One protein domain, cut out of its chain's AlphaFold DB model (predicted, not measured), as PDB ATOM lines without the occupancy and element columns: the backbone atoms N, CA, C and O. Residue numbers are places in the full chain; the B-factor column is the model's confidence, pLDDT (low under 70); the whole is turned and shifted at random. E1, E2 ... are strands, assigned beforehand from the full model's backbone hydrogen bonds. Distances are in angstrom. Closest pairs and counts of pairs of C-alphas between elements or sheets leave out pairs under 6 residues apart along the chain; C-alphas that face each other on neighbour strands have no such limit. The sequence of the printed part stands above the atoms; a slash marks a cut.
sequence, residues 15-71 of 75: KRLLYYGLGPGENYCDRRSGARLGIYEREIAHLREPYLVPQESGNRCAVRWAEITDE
ATOM      1  N   LYS A  15      44.090  18.848 -49.049       96.81
ATOM      2  CA  LYS A  15      44.198  17.522 -48.413       96.81
ATOM      3  C   LYS A  15      44.524  17.549 -46.924       96.81
ATOM      4  O   LYS A  15      44.437  16.498 -46.289       96.81
ATOM      5  N   ARG A  16      44.895  18.696 -46.350       97.38
ATOM      6  CA  ARG A  16      45.280  18.801 -44.932       97.38
ATOM      7  C   ARG A  16      44.204  19.507 -44.124       97.38
ATOM      8  O   ARG A  16      43.828  20.618 -44.470       97.38
ATOM      9  N   LEU A  17      43.756  18.881 -43.039       97.31
ATOM     10  CA  LEU A  17      42.880  19.474 -42.032       97.31
ATOM     11  C   LEU A  17      43.654  19.663 -40.726       97.31
ATOM     12  O   LEU A  17      44.148  18.688 -40.159       97.31
ATOM     13  N   LEU A  18      43.647  20.885 -40.202       98.00
ATOM     14  CA  LEU A  18      44.030  21.210 -38.831       98.00
ATOM     15  C   LEU A  18      42.806  21.790 -38.119       98.00
ATOM     16  O   LEU A  18      42.144  22.673 -38.654       98.00
ATOM     17  N   TYR A  19      42.460  21.311 -36.928       98.31
ATOM     18  CA  TYR A  19      41.320  21.864 -36.192       98.31
ATOM     19  C   TYR A  19      41.531  21.850 -34.686       98.31
ATOM     20  O   TYR A  19      42.186  20.958 -34.142       98.31
ATOM     21  N   TYR A  20      40.911  22.815 -34.006       98.62
ATOM     22  CA  TYR A  20      40.791  22.841 -32.551       98.62
ATOM     23  C   TYR A  20      39.372  22.451 -32.138       98.62
ATOM     24  O   TYR A  20      38.419  23.199 -32.370       98.62
ATOM     25  N   GLY A  21      39.219  21.275 -31.526       98.38
ATOM     26  CA  GLY A  21      37.914  20.710 -31.176       98.38
ATOM     27  C   GLY A  21      38.012  19.356 -30.480       98.38
ATOM     28  O   GLY A  21      39.064  19.003 -29.948       98.38
ATOM     29  N   LEU A  22      36.907  18.604 -30.457       98.25
ATOM     30  CA  LEU A  22      36.896  17.244 -29.917       98.25
ATOM     31  C   LEU A  22      37.428  16.242 -30.944       98.25
ATOM     32  O   LEU A  22      36.928  16.177 -32.068       98.25
ATOM     33  N   GLY A  23      38.397  15.427 -30.532       96.50
ATOM     34  CA  GLY A  23      39.027  14.427 -31.388       96.50
ATOM     35  C   GLY A  23      39.804  13.361 -30.605       96.50
ATOM     36  O   GLY A  23      39.585  13.197 -29.398       96.50
ATOM     37  N   PRO A  24      40.701  12.607 -31.279       94.00
ATOM     38  CA  PRO A  24      41.044  12.698 -32.713       94.00
ATOM     39  C   PRO A  24      40.024  12.026 -33.658       94.00
ATOM     40  O   PRO A  24      39.965  12.354 -34.848       94.00
ATOM     41  N   GLY A  25      39.239  11.081 -33.135       94.50
ATOM     42  CA  GLY A  25      38.223  10.330 -33.875       94.50
ATOM     43  C   GLY A  25      36.915  11.097 -34.066       94.50
ATOM     44  O   GLY A  25      36.737  12.202 -33.543       94.50
ATOM     45  N   GLU A  26      35.996  10.498 -34.822       95.56
ATOM     46  CA  GLU A  26      34.648  11.046 -34.976       95.56
ATOM     47  C   GLU A  26      33.867  11.041 -33.663       95.56
ATOM     48  O   GLU A  26      34.081  10.206 -32.782       95.56
ATOM     49  N   ASN A  27      32.989  12.025 -33.509       97.00
ATOM     50  CA  ASN A  27      32.172  12.179 -32.318       97.00
ATOM     51  C   ASN A  27      30.896  12.965 -32.629       97.00
ATOM     52  O   ASN A  27      30.879  13.833 -33.499       97.00
ATOM     53  N   TYR A  28      29.841  12.653 -31.882       96.56
ATOM     54  CA  TYR A  28      28.478  13.139 -32.104       96.56
ATOM     55  C   TYR A  28      27.906  13.767 -30.836       96.56
ATOM     56  O   TYR A  28      28.456  13.606 -29.742       96.56
ATOM     57  N   CYS A  29      26.800  14.505 -30.962       95.50
ATOM     58  CA  CYS A  29      26.200  15.238 -29.844       95.50
ATOM     59  C   CYS A  29      25.818  14.327 -28.660       95.50
ATOM     60  O   CYS A  29      25.939  14.747 -27.509       95.50
ATOM     61  N   ASP A  30      25.449  13.081 -28.946       96.12
ATOM     62  CA  ASP A  30      25.106  12.010 -28.010       96.12
ATOM     63  C   ASP A  30      26.281  11.060 -27.696       96.12
ATOM     64  O   ASP A  30      26.237  10.324 -26.710       96.12
ATOM     65  N   ARG A  31      27.369  11.098 -28.481       96.00
ATOM     66  CA  ARG A  31      28.542  10.215 -28.358       96.00
ATOM     67  C   ARG A  31      29.855  10.988 -28.490       96.00
ATOM     68  O   ARG A  31      30.521  10.956 -29.524       96.00
ATOM     69  N   ARG A  32      30.246  11.676 -27.416       96.88
ATOM     70  CA  ARG A  32      31.491  12.474 -27.362       96.88
ATOM     71  C   ARG A  32      32.292  12.366 -26.065       96.88
ATOM     72  O   ARG A  32      33.323  13.013 -25.941       96.88
ATOM     73  N   SER A  33      31.849  11.556 -25.104       95.69
ATOM     74  CA  SER A  33      32.504  11.398 -23.794       95.69
ATOM     75  C   SER A  33      33.921  10.813 -23.875       95.69
ATOM     76  O   SER A  33      34.736  11.083 -23.001       95.69
ATOM     77  N   GLY A  34      34.222  10.036 -24.921       94.88
ATOM     78  CA  GLY A  34      35.561   9.496 -25.177       94.88
ATOM     79  C   GLY A  34      36.501  10.441 -25.936       94.88
ATOM     80  O   GLY A  34      37.687  10.141 -26.058       94.88
ATOM     81  N   ALA A  35      35.999  11.567 -26.451       97.38
ATOM     82  CA  ALA A  35      36.802  12.517 -27.212       97.38
ATOM     83  C   ALA A  35      37.473  13.538 -26.286       97.38
ATOM     84  O   ALA A  35      36.924  13.921 -25.250       97.38
ATOM     85  N   ARG A  36      38.662  14.009 -26.668       97.94
ATOM     86  CA  ARG A  36      39.401  15.037 -25.924       97.94
ATOM     87  C   ARG A  36      39.414  16.341 -26.703       97.94
ATOM     88  O   ARG A  36      39.428  16.331 -27.928       97.94
ATOM     89  N   LEU A  37      39.391  17.460 -25.980       98.25
ATOM     90  CA  LEU A  37      39.584  18.780 -26.570       98.25
ATOM     91  C   LEU A  37      41.075  18.975 -26.862       98.25
ATOM     92  O   LEU A  37      41.901  18.806 -25.965       98.25
ATOM     93  N   GLY A  38      41.411  19.336 -28.094       98.38
ATOM     94  CA  GLY A  38      42.795  19.523 -28.508       98.38
ATOM     95  C   GLY A  38      42.915  20.015 -29.942       98.38
ATOM     96  O   GLY A  38      41.911  20.198 -30.633       98.38
ATOM     97  N   ILE A  39      44.156  20.254 -30.360       98.50
ATOM     98  CA  ILE A  39      44.498  20.561 -31.747       98.50
ATOM     99  C   ILE A  39      44.891  19.251 -32.423       98.50
ATOM    100  O   ILE A  39      45.735  18.516 -31.907       98.50
ATOM    101  N   TYR A  40      44.262  18.957 -33.556       98.06
ATOM    102  CA  TYR A  40      44.469  17.724 -34.304       98.06
ATOM    103  C   TYR A  40      44.727  18.035 -35.773       98.06
ATOM    104  O   TYR A  40      44.003  18.829 -36.372       98.06
ATOM    105  N   GLU A  41      45.716  17.358 -36.349       96.88
ATOM    106  CA  GLU A  41      46.054  17.424 -37.769       96.88
ATOM    107  C   GLU A  41      45.804  16.062 -38.424       96.88
ATOM    108  O   GLU A  41      46.189  15.025 -37.872       96.88
ATOM    109  N   ARG A  42      45.131  16.045 -39.581       94.62
ATOM    110  CA  ARG A  42      44.892  14.834 -40.376       94.62
ATOM    111  C   ARG A  42      44.801  15.131 -41.865       94.62
ATOM    112  O   ARG A  42      44.376  16.200 -42.287       94.62
ATOM    113  N   GLU A  43      45.102  14.110 -42.655       95.62
ATOM    114  CA  GLU A  43      44.754  14.082 -44.072       95.62
ATOM    115  C   GLU A  43      43.246  13.838 -44.263       95.62
ATOM    116  O   GLU A  43      42.665  12.972 -43.594       95.62
ATOM    117  N   ILE A  44      42.623  14.566 -45.196       94.31
ATOM    118  CA  ILE A  44      41.187  14.469 -45.517       94.31
ATOM    119  C   ILE A  44      40.785  13.031 -45.862       94.31
ATOM    120  O   ILE A  44      39.742  12.560 -45.403       94.31
ATOM    121  N   ALA A  45      41.637  12.304 -46.592       93.94
ATOM    122  CA  ALA A  45      41.399  10.919 -47.001       93.94
ATOM    123  C   ALA A  45      41.133   9.972 -45.820       93.94
ATOM    124  O   ALA A  45      40.451   8.962 -45.976       93.94
ATOM    125  N   HIS A  46      41.630  10.309 -44.629       93.62
ATOM    126  CA  HIS A  46      41.468   9.472 -43.450       93.62
ATOM    127  C   HIS A  46      40.293   9.905 -42.553       93.62
ATOM    128  O   HIS A  46      39.995   9.222 -41.573       93.62
ATOM    129  N   LEU A  47      39.616  11.028 -42.828       92.44
ATOM    130  CA  LEU A  47      38.529  11.538 -41.972       92.44
ATOM    131  C   LEU A  47      37.299  10.638 -41.926       92.44
ATOM    132  O   LEU A  47      36.630  10.601 -40.893       92.44
ATOM    133  N   ARG A  48      37.043   9.918 -43.016       92.44
ATOM    134  CA  ARG A  48      35.938   8.976 -43.142       92.44
ATOM    135  C   ARG A  48      36.276   7.657 -42.453       92.44
ATOM    136  O   ARG A  48      37.311   7.061 -42.741       92.44
ATOM    137  N   GLU A  49      35.364   7.171 -41.618       93.44
ATOM    138  CA  GLU A  49      35.457   5.822 -41.063       93.44
ATOM    139  C   GLU A  49      34.963   4.797 -42.109       93.44
ATOM    140  O   GLU A  49      33.864   4.959 -42.659       93.44
ATOM    141  N   PRO A  50      35.746   3.754 -42.443       93.88
ATOM    142  CA  PRO A  50      35.388   2.759 -43.456       93.88
ATOM    143  C   PRO A  50      34.371   1.730 -42.933       93.88
ATOM    144  O   PRO A  50      34.641   0.529 -42.884       93.88
ATOM    145  N   TYR A  51      33.175   2.187 -42.565       94.81
ATOM    146  CA  TYR A  51      32.063   1.301 -42.219       94.81
ATOM    147  C   TYR A  51      31.715   0.347 -43.371       94.81
ATOM    148  O   TYR A  51      31.750   0.724 -44.544       94.81
ATOM    149  N   LEU A  52      31.324  -0.887 -43.021       96.69
ATOM    150  CA  LEU A  52      30.959  -1.940 -43.980       96.69
ATOM    151  C   LEU A  52      29.856  -1.487 -44.949       96.69
ATOM    152  O   LEU A  52      29.906  -1.791 -46.139       96.69
ATOM    153  N   VAL A  53      28.870  -0.750 -44.432       96.94
ATOM    154  CA  VAL A  53      27.841  -0.079 -45.226       96.94
ATOM    155  C   VAL A  53      28.147   1.419 -45.211       96.94
ATOM    156  O   VAL A  53      28.277   1.988 -44.126       96.94
ATOM    157  N   PRO A  54      28.276   2.079 -46.377       96.25
ATOM    158  CA  PRO A  54      28.474   3.521 -46.436       96.25
ATOM    159  C   PRO A  54      27.362   4.279 -45.708       96.25
ATOM    160  O   PRO A  54      26.181   4.100 -45.996       96.25
ATOM    161  N   GLN A  55      27.760   5.142 -44.782       95.38
ATOM    162  CA  GLN A  55      26.873   5.928 -43.932       95.38
ATOM    163  C   GLN A  55      27.554   7.248 -43.544       95.38
ATOM    164  O   GLN A  55      28.721   7.471 -43.888       95.38
ATOM    165  N   GLU A  56      26.823   8.121 -42.852       94.31
ATOM    166  CA  GLU A  56      27.394   9.349 -42.292       94.31
ATOM    167  C   GLU A  56      28.535   8.993 -41.317       94.31
ATOM    168  O   GLU A  56      28.453   8.018 -40.566       94.31
ATOM    169  N   SER A  57      29.649   9.712 -41.446       95.12
ATOM    170  CA  SER A  57      30.875   9.517 -40.672       95.12
ATOM    171  C   SER A  57      31.754  10.761 -40.774       95.12
ATOM    172  O   SER A  57      31.633  11.558 -41.705       95.12
ATOM    173  N   GLY A  58      32.694  10.899 -39.844       94.75
ATOM    174  CA  GLY A  58      33.689  11.967 -39.857       94.75
ATOM    175  C   GLY A  58      33.290  13.226 -39.085       94.75
ATOM    176  O   GLY A  58      34.101  14.151 -39.009       94.75
ATOM    177  N   ASN A  59      32.123  13.262 -38.435       96.25
ATOM    178  CA  ASN A  59      31.690  14.414 -37.641       96.25
ATOM    179  C   ASN A  59      32.691  14.782 -36.522       96.25
ATOM    180  O   ASN A  59      33.361  13.917 -35.943       96.25
ATOM    181  N   ARG A  60      32.794  16.079 -36.208       96.56
ATOM    182  CA  ARG A  60      33.635  16.644 -35.140       96.56
ATOM    183  C   ARG A  60      32.832  17.675 -34.350       96.56
ATOM    184  O   ARG A  60      32.451  18.719 -34.873       96.56
ATOM    185  N   CYS A  61      32.592  17.416 -33.068       97.50
ATOM    186  CA  CYS A  61      31.835  18.323 -32.210       97.50
ATOM    187  C   CYS A  61      32.729  19.359 -31.509       97.50
ATOM    188  O   CYS A  61      33.929  19.169 -31.309       97.50
ATOM    189  N   ALA A  62      32.101  20.454 -31.068       97.75
ATOM    190  CA  ALA A  62      32.721  21.544 -30.302       97.75
ATOM    191  C   ALA A  62      33.997  22.134 -30.937       97.75
ATOM    192  O   ALA A  62      34.858  22.656 -30.225       97.75
ATOM    193  N   VAL A  63      34.083  22.093 -32.267       98.06
ATOM    194  CA  VAL A  63      35.125  22.770 -33.041       98.06
ATOM    195  C   VAL A  63      35.036  24.279 -32.800       98.06
ATOM    196  O   VAL A  63      33.947  24.850 -32.710       98.06
ATOM    197  N   ARG A  64      36.191  24.915 -32.622       98.38
ATOM    198  CA  ARG A  64      36.338  26.371 -32.466       98.38
ATOM    199  C   ARG A  64      36.826  27.016 -33.750       98.38
ATOM    200  O   ARG A  64      36.362  28.092 -34.098       98.38
ATOM    201  N   TRP A  65      37.731  26.332 -34.436       98.44
ATOM    202  CA  TRP A  65      38.223  26.686 -35.755       98.44
ATOM    203  C   TRP A  65      38.710  25.422 -36.463       98.44
ATOM    204  O   TRP A  65      39.065  24.429 -35.817       98.44
ATOM    205  N   ALA A  66      38.709  25.481 -37.788       97.50
ATOM    206  CA  ALA A  66      39.287  24.483 -38.665       97.50
ATOM    207  C   ALA A  66      39.964  25.206 -39.832       97.50
ATOM    208  O   ALA A  66      39.434  26.191 -40.343       97.50
ATOM    209  N   GLU A  67      41.118  24.700 -40.231       97.88
ATOM    210  CA  GLU A  67      41.914  25.158 -41.359       97.88
ATOM    211  C   GLU A  67      42.048  23.987 -42.326       97.88
ATOM    212  O   GLU A  67      42.434  22.882 -41.930       97.88
ATOM    213  N   ILE A  68      41.712  24.221 -43.591       97.69
ATOM    214  CA  ILE A  68      41.892  23.243 -44.658       97.69
ATOM    215  C   ILE A  68      42.898  23.835 -45.632       97.69
ATOM    216  O   ILE A  68      42.667  24.919 -46.153       97.69
ATOM    217  N   THR A  69      44.010  23.144 -45.870       98.06
ATOM    218  CA  THR A  69      45.089  23.652 -46.725       98.06
ATOM    219  C   THR A  69      45.510  22.659 -47.801       98.06
ATOM    220  O   THR A  69      45.395  21.437 -47.644       98.06
ATOM    221  N   ASP A  70      46.025  23.195 -48.905       96.44
ATOM    222  CA  ASP A  70      46.780  22.437 -49.901       96.44
ATOM    223  C   ASP A  70      48.186  22.073 -49.389       96.44
ATOM    224  O   ASP A  70      48.593  22.489 -48.303       96.44
ATOM    225  N   GLU A  71      48.973  21.335 -50.180       93.38
ATOM    226  CA  GLU A  71      50.352  20.937 -49.835       93.38
ATOM    227  C   GLU A  71      51.319  22.123 -49.641       93.38
ATOM    228  O   GLU A  71      52.320  21.998 -48.927       93.38
TER     229      GLU A  71
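This is residues 15 to 71 of the 75 residues of the protein "Beta-galactosidase" of Oribacterium sp. oral taxon 078 str. F0262 (UniProt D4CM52). With little regular structure, this domain is a small three-stranded sheet, sharply bent along E1 and E2, with two long loops, residues 24 to 35 and 44 to 64, reaching away from it; residues 50 to 55 stick out. The 57 printed residues hold no named helix and, in chain order, E1, E2 and E3, antiparallel in the order E2, E1, E3. The class is all strand, with 21 residues in named elements. The whole is compact, radius of gyration of the C-alphas 11.5 A, and flat, spanning 31 by 24 by 12 A.

E1, residues 16 to 23, starts at C-alpha (45.280, 18.801, -44.932) and spans 15.5 A. E2, residues 36 to 43, spans 18.9 A. E3, residues 65 to 69, spans 13.3 A, ending at C-alpha (45.089, 23.652, -46.725).

E1 and E2 form a hairpin, with N 19 and O 40 3.0 A apart; E1 bends by 93 degrees at residue 20, E2 by 71 degrees at residue 39. Edge strand E3 is antiparallel to E1, with N 18 and O 67 2.9 A apart.

Both links are long. The printed part has no cut, and no printed residue is under pLDDT 70.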